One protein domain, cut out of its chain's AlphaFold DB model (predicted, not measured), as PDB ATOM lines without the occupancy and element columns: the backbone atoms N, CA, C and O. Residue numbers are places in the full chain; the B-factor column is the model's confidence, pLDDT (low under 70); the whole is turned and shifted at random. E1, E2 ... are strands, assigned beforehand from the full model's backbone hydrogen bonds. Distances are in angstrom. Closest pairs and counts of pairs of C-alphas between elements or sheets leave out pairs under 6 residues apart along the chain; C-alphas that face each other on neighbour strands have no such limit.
ATOM      1  N   PHE A  39     274.828 221.270 179.716       88.81
ATOM      2  CA  PHE A  39     275.695 220.999 180.853       88.81
ATOM      3  C   PHE A  39     274.798 220.745 182.052       88.81
ATOM      4  O   PHE A  39     274.217 221.674 182.608       88.81
ATOM      5  N   ASP A  40     274.584 219.471 182.358       90.19
ATOM      6  CA  ASP A  40     273.602 219.042 183.340       90.19
ATOM      7  C   ASP A  40     274.231 218.737 184.696       90.19
ATOM      8  O   ASP A  40     275.380 218.311 184.801       90.19
ATOM      9  N   ILE A  41     273.438 218.954 185.742       90.75
ATOM     10  CA  ILE A  41     273.784 218.593 187.110       90.75
ATOM     11  C   ILE A  41     273.137 217.244 187.394       90.75
ATOM     12  O   ILE A  41     271.920 217.086 187.259       90.75
ATOM     13  N   PHE A  42     273.953 216.287 187.814       89.56
ATOM     14  CA  PHE A  42     273.527 214.950 188.197       89.56
ATOM     15  C   PHE A  42     273.762 214.724 189.691       89.56
ATOM     16  O   PHE A  42     274.566 215.409 190.326       89.56
ATOM     17  N   SER A  43     273.053 213.754 190.257       85.94
ATOM     18  CA  SER A  43     273.299 213.248 191.606       85.94
ATOM     19  C   SER A  43     273.388 211.733 191.597       85.94
ATOM     20  O   SER A  43     272.728 211.070 190.798       85.94
ATOM     21  N   LEU A  44     274.198 211.197 192.502       84.12
ATOM     22  CA  LEU A  44     274.394 209.768 192.668       84.12
ATOM     23  C   LEU A  44     274.300 209.427 194.162       84.12
ATOM     24  O   LEU A  44     275.186 209.821 194.925       84.12
ATOM     25  N   PRO A  45     273.248 208.720 194.602       77.62
ATOM     26  CA  PRO A  45     273.181 208.191 195.960       77.62
ATOM     27  C   PRO A  45     274.284 207.145 196.181       77.62
ATOM     28  O   PRO A  45     274.413 206.202 195.402       77.62
ATOM     29  N   ILE A  46     275.089 207.314 197.234       74.31
ATOM     30  CA  ILE A  46     276.271 206.469 197.512       74.31
ATOM     31  C   ILE A  46     275.882 205.117 198.143       74.31
ATOM     32  O   ILE A  46     276.630 204.146 198.067       74.31
ATOM     33  N   ASP A  47     274.715 205.043 198.777       70.50
ATOM     34  CA  ASP A  47     274.247 203.925 199.603       70.50
ATOM     35  C   ASP A  47     273.477 202.832 198.837       70.50
ATOM     36  O   ASP A  47     273.171 201.776 199.396       70.50
ATOM     37  N   THR A  48     273.189 203.047 197.553       60.38
ATOM     38  CA  THR A  48     272.512 202.079 196.678       60.38
ATOM     39  C   THR A  48     273.449 201.616 195.559       60.38
ATOM     40  O   THR A  48     274.554 202.131 195.407       60.38
ATOM     41  N   THR A  49     273.043 200.629 194.752       58.72
ATOM     42  CA  THR A  49     273.728 200.224 193.502       58.72
ATOM     43  C   THR A  49     273.647 201.335 192.430       58.72
ATOM     44  O   THR A  49     273.253 201.065 191.300       58.72
ATOM     45  N   GLY A  50     273.898 202.586 192.827       62.03
ATOM     46  CA  GLY A  50     273.131 203.773 192.464       62.03
ATOM     47  C   GLY A  50     273.031 204.050 190.972       62.03
ATOM     48  O   GLY A  50     274.028 204.078 190.254       62.03
ATOM     49  N   THR A  51     271.803 204.300 190.525       75.50
ATOM     50  CA  THR A  51     271.536 204.903 189.220       75.50
ATOM     51  C   THR A  51     271.756 206.406 189.336       75.50
ATOM     52  O   THR A  51     271.226 207.039 190.248       75.50
ATOM     53  N   GLU A  52     272.528 206.975 188.415       85.44
ATOM     54  CA  GLU A  52     272.699 208.422 188.310       85.44
ATOM     55  C   GLU A  52     271.358 209.100 187.978       85.44
ATOM     56  O   GLU A  52     270.619 208.655 187.099       85.44
ATOM     57  N   ILE A  53     271.042 210.184 188.688       84.00
ATOM     58  CA  ILE A  53     269.805 210.948 188.520       84.00
ATOM     59  C   ILE A  53     270.147 212.313 187.933       84.00
ATOM     60  O   ILE A  53     270.826 213.118 188.574       84.00
ATOM     61  N   GLN A  54     269.628 212.601 186.742       88.62
ATOM     62  CA  GLN A  54     269.728 213.920 186.124       88.62
ATOM     63  C   GLN A  54     268.783 214.919 186.806       88.62
ATOM     64  O   GLN A  54     267.559 214.777 186.767       88.62
ATOM     65  N   LEU A  55     269.340 215.970 187.406       87.81
ATOM     66  CA  LEU A  55     268.573 216.964 188.161       87.81
ATOM     67  C   LEU A  55     268.130 218.162 187.313       87.81
ATOM     68  O   LEU A  55     267.174 218.839 187.685       87.81
ATOM     69  N   THR A  56     268.763 218.394 186.160       90.19
ATOM     70  CA  THR A  56     268.470 219.517 185.251       90.19
ATOM     71  C   THR A  56     267.872 219.066 183.910       90.19
ATOM     72  O   THR A  56     267.466 217.916 183.741       90.19
ATOM     73  N   ASP A  57     267.613 220.010 183.005       87.12
ATOM     74  CA  ASP A  57     266.665 219.885 181.888       87.12
ATOM     75  C   ASP A  57     267.183 219.204 180.615       87.12
ATOM     76  O   ASP A  57     266.408 219.089 179.666       87.12
ATOM     77  N   GLY A  58     268.441 218.768 180.555       87.75
ATOM     78  CA  GLY A  58     269.001 218.127 179.363       87.75
ATOM     79  C   GLY A  58     269.248 219.084 178.202       87.75
ATOM     80  O   GLY A  58     269.572 218.633 177.106       87.75
ATOM     81  N   ASN A  59     269.042 220.391 178.402       86.69
ATOM     82  CA  ASN A  59     269.010 221.380 177.325       86.69
ATOM     83  C   ASN A  59     269.851 222.628 177.621       86.69
ATOM     84  O   ASN A  59     270.424 223.217 176.706       86.69
ATOM     85  N   SER A  60     269.902 223.065 178.879       88.50
ATOM     86  CA  SER A  60     270.569 224.300 179.297       88.50
ATOM     87  C   SER A  60     272.003 224.050 179.771       88.50
ATOM     88  O   SER A  60     272.414 222.920 180.030       88.50
ATOM     89  N   VAL A  61     272.779 225.126 179.918       90.00
ATOM     90  CA  VAL A  61     274.101 225.076 180.557       90.00
ATOM     91  C   VAL A  61     273.932 225.431 182.031       90.00
ATOM     92  O   VAL A  61     273.675 226.589 182.357       90.00
ATOM     93  N   ASN A  62     274.045 224.436 182.909       91.06
ATOM     94  CA  ASN A  62     273.756 224.525 184.338       91.06
ATOM     95  C   ASN A  62     275.026 224.259 185.153       91.06
ATOM     96  O   ASN A  62     275.729 223.287 184.907       91.06
ATOM     97  N   PHE A  63     275.344 225.108 186.127       89.12
ATOM     98  CA  PHE A  63     276.574 224.985 186.913       89.12
ATOM     99  C   PHE A  63     276.413 225.536 188.333       89.12
ATOM    100  O   PHE A  63     275.451 226.240 188.646       89.12
ATOM    101  N   ASN A  64     277.377 225.192 189.197       89.50
ATOM    102  CA  ASN A  64     277.386 225.490 190.635       89.50
ATOM    103  C   ASN A  64     276.107 225.045 191.355       89.50
ATOM    104  O   ASN A  64     275.436 225.852 192.000       89.50
ATOM    105  N   GLY A  65     275.760 223.766 191.211       88.50
ATOM    106  CA  GLY A  65     274.664 223.170 191.964       88.50
ATOM    107  C   GLY A  65     274.918 223.218 193.469       88.50
ATOM    108  O   GLY A  65     275.996 222.858 193.935       88.50
ATOM    109  N   TYR A  66     273.907 223.644 194.216       84.31
ATOM    110  CA  TYR A  66     273.885 223.709 195.670       84.31
ATOM    111  C   TYR A  66     272.587 223.075 196.177       84.31
ATOM    112  O   TYR A  66     271.492 223.524 195.826       84.31
ATOM    113  N   PHE A  67     272.695 222.032 197.001       86.06
ATOM    114  CA  PHE A  67     271.531 221.423 197.641       86.06
ATOM    115  C   PHE A  67     271.052 222.296 198.801       86.06
ATOM    116  O   PHE A  67     271.784 222.529 199.760       86.06
ATOM    117  N   ALA A  68     269.810 222.764 198.722       80.06
ATOM    118  CA  ALA A  68     269.204 223.571 199.770       80.06
ATOM    119  C   ALA A  68     268.533 222.669 200.815       80.06
ATOM    120  O   ALA A  68     267.561 221.979 200.517       80.06
ATOM    121  N   SER A  69     269.032 222.702 202.052       64.38
ATOM    122  CA  SER A  69     268.526 221.871 203.157       64.38
ATOM    123  C   SER A  69     267.164 222.331 203.695       64.38
ATOM    124  O   SER A  69     266.448 221.540 204.297       64.38
ATOM    125  N   SER A  70     266.805 223.608 203.507       55.69
ATOM    126  CA  SER A  70     265.489 224.153 203.862       55.69
ATOM    127  C   SER A  70     265.220 225.427 203.064       55.69
ATOM    128  O   SER A  70     265.989 226.385 203.138       55.69
ATOM    129  N   PHE A  71     264.120 225.462 202.314       53.34
ATOM    130  CA  PHE A  71     263.630 226.670 201.654       53.34
ATOM    131  C   PHE A  71     262.402 227.179 202.415       53.34
ATOM    132  O   PHE A  71     261.292 226.700 202.216       53.34
ATOM    133  N   ASN A  72     262.591 228.164 203.298       50.69
ATOM    134  CA  ASN A  72     261.482 228.785 204.044       50.69
ATOM    135  C   ASN A  72     260.763 229.887 203.230       50.69
ATOM    136  O   ASN A  72     259.885 230.579 203.745       50.69
ATOM    137  N   GLY A  73     261.148 230.078 201.965       46.69
ATOM    138  CA  GLY A  73     260.689 231.156 201.094       46.69
ATOM    139  C   GLY A  73     259.365 230.863 200.389       46.69
ATOM    140  O   GLY A  73     259.331 230.828 199.169       46.69
ATOM    141  N   ASN A  74     258.266 230.749 201.137       38.81
ATOM    142  CA  ASN A  74     256.892 230.627 200.620       38.81
ATOM    143  C   ASN A  74     256.567 229.257 199.955       38.81
ATOM    144  O   ASN A  74     257.293 228.796 199.071       38.81
ATOM    145  N   PRO A  84     259.893 213.153 202.319       53.31
ATOM    146  CA  PRO A  84     261.269 212.994 202.789       53.31
ATOM    147  C   PRO A  84     262.277 212.691 201.665       53.31
ATOM    148  O   PRO A  84     263.474 212.646 201.935       53.31
ATOM    149  N   GLN A  85     261.818 212.484 200.425       62.81
ATOM    150  CA  GLN A  85     262.643 212.295 199.233       62.81
ATOM    151  C   GLN A  85     262.710 213.531 198.315       62.81
ATOM    152  O   GLN A  85     263.236 213.426 197.209       62.81
ATOM    153  N   SER A  86     262.183 214.701 198.696       74.69
ATOM    154  CA  SER A  86     262.261 215.880 197.822       74.69
ATOM    155  C   SER A  86     263.667 216.491 197.796       74.69
ATOM    156  O   SER A  86     264.221 216.835 198.841       74.69
ATOM    157  N   THR A  87     264.211 216.705 196.599       82.88
ATOM    158  CA  THR A  87     265.502 217.369 196.385       82.88
ATOM    159  C   THR A  87     265.280 218.813 195.953       82.88
ATOM    160  O   THR A  87     264.615 219.072 194.949       82.88
ATOM    161  N   HIS A  88     265.880 219.759 196.674       86.50
ATOM    162  CA  HIS A  88     265.896 221.172 196.303       86.50
ATOM    163  C   HIS A  88     267.286 221.566 195.803       86.50
ATOM    164  O   HIS A  88     268.255 221.550 196.563       86.50
ATOM    165  N   LEU A  89     267.381 221.935 194.528       90.44
ATOM    166  CA  LEU A  89     268.632 222.312 193.877       90.44
ATOM    167  C   LEU A  89     268.602 223.793 193.501       90.44
ATOM    168  O   LEU A  89     267.790 224.208 192.675       90.44
ATOM    169  N   VAL A  90     269.518 224.576 194.065       92.44
ATOM    170  CA  VAL A  90     269.820 225.935 193.608       92.44
ATOM    171  C   VAL A  90     270.998 225.874 192.650       92.44
ATOM    172  O   VAL A  90     271.985 225.204 192.932       92.44
ATOM    173  N   TYR A  91     270.914 226.555 191.515       93.75
ATOM    174  CA  TYR A  91     271.975 226.516 190.510       93.75
ATOM    175  C   TYR A  91     271.924 227.723 189.580       93.75
ATOM    176  O   TYR A  91     270.907 228.416 189.474       93.75
ATOM    177  N   VAL A  92     273.034 227.973 188.888       93.81
ATOM    178  CA  VAL A  92     273.079 228.933 187.784       93.81
ATOM    179  C   VAL A  92     272.738 228.201 186.503       93.81
ATOM    180  O   VAL A  92     273.299 227.146 186.225       93.81
ATOM    181  N   THR A  93     271.862 228.786 185.698       91.69
ATOM    182  CA  THR A  93     271.648 228.350 184.321       91.69
ATOM    183  C   THR A  93     271.863 229.513 183.369       91.69
ATOM    184  O   THR A  93     271.396 230.637 183.600       91.69
ATOM    185  N   GLU A  94     272.581 229.248 182.288       87.06
ATOM    186  CA  GLU A  94     272.676 230.141 181.147       87.06
ATOM    187  C   GLU A  94     271.675 229.735 180.071       87.06
ATOM    188  O   GLU A  94     271.706 228.626 179.538       87.06
ATOM    189  N   ARG A  95     270.804 230.679 179.708       83.62
ATOM    190  CA  ARG A  95     269.815 230.524 178.640       83.62
ATOM    191  C   ARG A  95     269.864 231.749 177.736       83.62
ATOM    192  O   ARG A  95     269.753 232.879 178.209       83.62
ATOM    193  N   ASN A  96     270.040 231.534 176.431       77.12
ATOM    194  CA  ASN A  96     270.071 232.596 175.412       77.12
ATOM    195  C   ASN A  96     271.066 233.736 175.717       77.12
ATOM    196  O   ASN A  96     270.762 234.909 175.521       77.12
ATOM    197  N   GLY A  97     272.250 233.398 176.239       75.25
ATOM    198  CA  GLY A  97     273.292 234.383 176.557       75.25
ATOM    199  C   GLY A  97     273.082 235.156 177.863       75.25
ATOM    200  O   GLY A  97     273.865 236.052 178.160       75.25
ATOM    201  N   SER A  98     272.066 234.807 178.656       81.88
ATOM    202  CA  SER A  98     271.813 235.398 179.970       81.88
ATOM    203  C   SER A  98     271.881 234.333 181.059       81.88
ATOM    204  O   SER A  98     271.258 233.277 180.939       81.88
ATOM    205  N   SER A  99     272.627 234.615 182.129       87.81
ATOM    206  CA  SER A  99     272.668 233.762 183.319       87.81
ATOM    207  C   SER A  99     271.589 234.178 184.317       87.81
ATOM    208  O   SER A  99     271.252 235.355 184.486       87.81
ATOM    209  N   SER A 100     270.990 233.197 184.975       92.94
ATOM    210  CA  SER A 100     269.990 233.389 186.025       92.94
ATOM    211  C   SER A 100     270.122 232.273 187.052       92.94
ATOM    212  O   SER A 100     270.591 231.185 186.729       92.94
ATOM    213  N   ILE A 101     269.717 232.549 188.287       94.25
ATOM    214  CA  ILE A 101     269.742 231.566 189.370       94.25
ATOM    215  C   ILE A 101     268.341 230.981 189.511       94.25
ATOM    216  O   ILE A 101     267.361 231.733 189.569       94.25
ATOM    217  N   TYR A 102     268.250 229.656 189.554       93.44
ATOM    218  CA  TYR A 102     267.001 228.909 189.678       93.44
ATOM    219  C   TYR A 102     267.016 228.013 190.909       93.44
ATOM    220  O   TYR A 102     268.076 227.673 191.427       93.44
ATOM    221  N   LEU A 103     265.813 227.662 191.352       92.12
ATOM    222  CA  LEU A 103     265.515 226.617 192.315       92.12
ATOM    223  C   LEU A 103     264.656 225.567 191.615       92.12
ATOM    224  O   LEU A 103     263.537 225.881 191.203       92.12
ATOM    225  N   ASP A 104     265.150 224.339 191.540       90.69
ATOM    226  CA  ASP A 104     264.349 223.186 191.143       90.69
ATOM    227  C   ASP A 104     263.970 222.385 192.391       90.69
ATOM    228  O   ASP A 104     264.827 222.028 193.197       90.69
ATOM    229  N   SER A 105     262.674 222.119 192.551       87.62
ATOM    230  CA  SER A 105     262.141 221.178 193.539       87.62
ATOM    231  C   SER A 105     261.748 219.895 192.824       87.62
ATOM    232  O   SER A 105     260.885 219.914 191.942       87.62
ATOM    233  N   ILE A 106     262.416 218.803 193.173       84.94
ATOM    234  CA  ILE A 106     262.328 217.513 192.495       84.94
ATOM    235  C   ILE A 106     261.724 216.516 193.474       84.94
ATOM    236  O   ILE A 106     262.283 216.283 194.542       84.94
ATOM    237  N   TYR A 107     260.583 215.942 193.108       81.12
ATOM    238  CA  TYR A 107     259.862 214.965 193.919       81.12
ATOM    239  C   TYR A 107     259.997 213.580 193.295       81.12
ATOM    240  O   TYR A 107     259.779 213.413 192.088       81.12
ATOM    241  N   HIS A 108     260.335 212.595 194.121       70.56
ATOM    242  CA  HIS A 108     260.446 211.205 193.706       70.56
ATOM    243  C   HIS A 108     259.093 210.534 193.933       70.56
ATOM    244  O   HIS A 108     258.684 210.310 195.068       70.56
ATOM    245  N   SER A 109     258.369 210.209 192.860       60.69
ATOM    246  CA  SER A 109     257.152 209.413 193.012       60.69
ATOM    247  C   SER A 109     257.528 208.017 193.523       60.69
ATOM    248  O   SER A 109     258.242 207.255 192.869       60.69
ATOM    249  N   GLY A 110     257.083 207.689 194.739       53.22
ATOM    250  CA  GLY A 110     257.226 206.346 195.289       53.22
ATOM    251  C   GLY A 110     256.589 205.333 194.342       53.22
ATOM    252  O   GLY A 110     255.460 205.526 193.889       53.22
ATOM    253  N   VAL A 111     257.323 204.267 194.021       46.03
ATOM    254  CA  VAL A 111     256.853 203.177 193.159       46.03
ATOM    255  C   VAL A 111     255.573 202.597 193.759       46.03
ATOM    256  O   VAL A 111     255.613 201.855 194.741       46.03
ATOM    257  N   ASP A 112     254.423 202.930 193.176       42.41
ATOM    258  CA  ASP A 112     253.163 202.288 193.521       42.41
ATOM    259  C   ASP A 112     253.264 200.817 193.093       42.41
ATOM    260  O   ASP A 112     253.228 200.482 191.905       42.41
ATOM    261  N   GLU A 121     260.726 204.164 184.532       46.97
ATOM    262  CA  GLU A 121     261.199 205.528 184.749       46.97
ATOM    263  C   GLU A 121     260.420 206.012 185.966       46.97
ATOM    264  O   GLU A 121     259.194 206.095 185.926       46.97
ATOM    265  N   ALA A 122     261.104 206.229 187.091       53.22
ATOM    266  CA  ALA A 122     260.485 206.938 188.201       53.22
ATOM    267  C   ALA A 122     260.019 208.291 187.646       53.22
ATOM    268  O   ALA A 122     260.847 209.058 187.152       53.22
ATOM    269  N   GLU A 123     258.712 208.563 187.650       58.19
ATOM    270  CA  GLU A 123     258.187 209.845 187.182       58.19
ATOM    271  C   GLU A 123     258.684 210.927 188.153       58.19
ATOM    272  O   GLU A 123     258.119 211.130 189.233       58.19
ATOM    273  N   LEU A 124     259.798 211.572 187.801       68.38
ATOM    274  CA  LEU A 124     260.350 212.712 188.520       68.38
ATOM    275  C   LEU A 124     259.478 213.923 188.212       68.38
ATOM    276  O   LEU A 124     259.426 214.400 187.078       68.38
ATOM    277  N   THR A 125     258.804 214.449 189.232       77.94
ATOM    278  CA  THR A 125     258.074 215.709 189.078       77.94
ATOM    279  C   THR A 125     258.998 216.858 189.456       77.94
ATOM    280  O   THR A 125     259.447 216.945 190.599       77.94
ATOM    281  N   ARG A 126     259.288 217.744 188.496       83.56
ATOM    282  CA  ARG A 126     260.176 218.900 188.675       83.56
ATOM    283  C   ARG A 126     259.394 220.208 188.617       83.56
ATOM    284  O   ARG A 126     258.748 220.503 187.614       83.56
ATOM    285  N   TYR A 127     259.540 221.027 189.652       87.06
ATOM    286  CA  TYR A 127     259.042 222.401 189.689       87.06
ATOM    287  C   TYR A 127     260.210 223.379 189.704       87.06
ATOM    288  O   TYR A 127     260.976 223.423 190.664       87.06
ATOM    289  N   GLN A 128     260.336 224.153 188.630       89.56
ATOM    290  CA  GLN A 128     261.406 225.124 188.449       89.56
ATOM    291  C   GLN A 128     260.923 226.542 188.758       89.56
ATOM    292  O   GLN A 128     259.939 227.020 188.190       89.56
ATOM    293  N   HIS A 129     261.683 227.258 189.581       89.75
ATOM    294  CA  HIS A 129     261.430 228.651 189.931       89.75
ATOM    295  C   HIS A 129     262.676 229.499 189.698       89.75
ATOM    296  O   HIS A 129     263.755 229.204 190.203       89.75
ATOM    297  N   ARG A 130     262.538 230.600 188.954       92.12
ATOM    298  CA  ARG A 130     263.628 231.571 188.809       92.12
ATOM    299  C   ARG A 130     263.726 232.420 190.075       92.12
ATOM    300  O   ARG A 130     262.770 233.104 190.433       92.12
ATOM    301  N   LEU A 131     264.890 232.418 190.718       92.38
ATOM    302  CA  LEU A 131     265.144 233.204 191.925       92.38
ATOM    303  C   LEU A 131     265.616 234.623 191.589       92.38
ATOM    304  O   LEU A 131     265.044 235.589 192.103       92.38
ATOM    305  N   VAL A 132     266.629 234.732 190.717       91.38
ATOM    306  CA  VAL A 132     267.301 235.985 190.328       91.38
ATOM    307  C   VAL A 132     267.667 235.974 188.839       91.38
ATOM    308  O   VAL A 132     268.081 234.952 188.293       91.38
ATOM    309  N   GLY A 133     267.575 237.142 188.195       86.56
ATOM    310  CA  GLY A 133     267.925 237.364 186.788       86.56
ATOM    311  C   GLY A 133     266.711 237.382 185.855       86.56
ATOM    312  O   GLY A 133     265.591 237.086 186.259       86.56
ATOM    313  N   GLY A 134     266.923 237.743 184.586       72.56
ATOM    314  CA  GLY A 134     265.889 237.648 183.547       72.56
ATOM    315  C   GLY A 134     264.930 238.833 183.372       72.56
ATOM    316  O   GLY A 134     264.052 238.728 182.523       72.56
ATOM    317  N   SER A 135     265.083 239.953 184.088       59.25
ATOM    318  CA  SER A 135     264.265 241.162 183.870       59.25
ATOM    319  C   SER A 135     265.124 242.399 183.578       59.25
ATOM    320  O   SER A 135     266.006 242.720 184.369       59.25
ATOM    321  N   GLY A 136     264.832 243.134 182.495       59.31
ATOM    322  CA  GLY A 136     265.250 244.543 182.363       59.31
ATOM    323  C   GLY A 136     266.490 244.867 181.513       59.31
ATOM    324  O   GLY A 136     267.090 245.918 181.704       59.31
ATOM    325  N   GLY A 137     266.883 244.012 180.564       61.41
ATOM    326  CA  GLY A 137     267.769 244.394 179.447       61.41
ATOM    327  C   GLY A 137     269.284 244.411 179.706       61.41
ATOM    328  O   GLY A 137     270.038 244.220 178.756       61.41
ATOM    329  N   ARG A 138     269.763 244.558 180.951       74.62
ATOM    330  CA  ARG A 138     271.209 244.467 181.250       74.62
ATOM    331  C   ARG A 138     271.627 243.033 181.565       74.62
ATOM    332  O   ARG A 138     271.203 242.446 182.561       74.62
ATOM    333  N   ILE A 139     272.480 242.477 180.710       81.88
ATOM    334  CA  ILE A 139     273.101 241.166 180.911       81.88
ATOM    335  C   ILE A 139     274.190 241.315 181.975       81.88
ATOM    336  O   ILE A 139     275.027 242.208 181.904       81.88
ATOM    337  N   SER A 140     274.174 240.432 182.966       88.12
ATOM    338  CA  SER A 140     275.229 240.319 183.972       88.12
ATOM    339  C   SER A 140     275.428 238.849 184.308       88.12
ATOM    340  O   SER A 140     274.462 238.085 184.312       88.12
TER     341      SER A 140
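AT A GLANCE: This is residues 39 to 74, 84 to 112 and 121 to 140 of the 274 residues of an uncharacterized protein of Lactuca saligna (UniProt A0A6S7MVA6). A single strongly twisted sheet of four strands makes the body, and residues 39 to 60 fold back on themselves, partly over one face. E3 and the ends near residues 112 and 138 make the long axis. The 85 printed residues hold no named helix and strands E1, E2, E3, E4, antiparallel in that order across the sheet: all strand, though under half lie in named elements. It is only just compact, close to loose, with a radius of gyration of the C-alphas of 14.2 A and spans of 46, 29 and 21 A.

IN THESE COORDINATES: E1, residues 61 to 67, begins at (274.101, 225.076, 180.557) and spans 17.7 A. E2, 87 to 95, spans 22.5 A; E3, 98 to 108, 30.1 A; E4, 124 to 132, 24.4 A, ending at (267.301, 235.985, 190.328).

HOW THE PARTS SIT: E1 pairs with E2 (N 66 to O 90, 2.8 A). E2 and E3 form a hairpin (N 91 to O 102, 3.1 A), bending by 60 degrees at 92 and 53 degrees at 101. E3 pairs with E4 (N 103 to O 129, 2.8 A). Edge strands E1 and E4 are apart.

THE WHOLE: Cuts leave gaps of 18.3 A between C-alphas 74 and 84 and 12.3 A between 112 and 121. Confidence is low at 22 residues, among them 69 to 74.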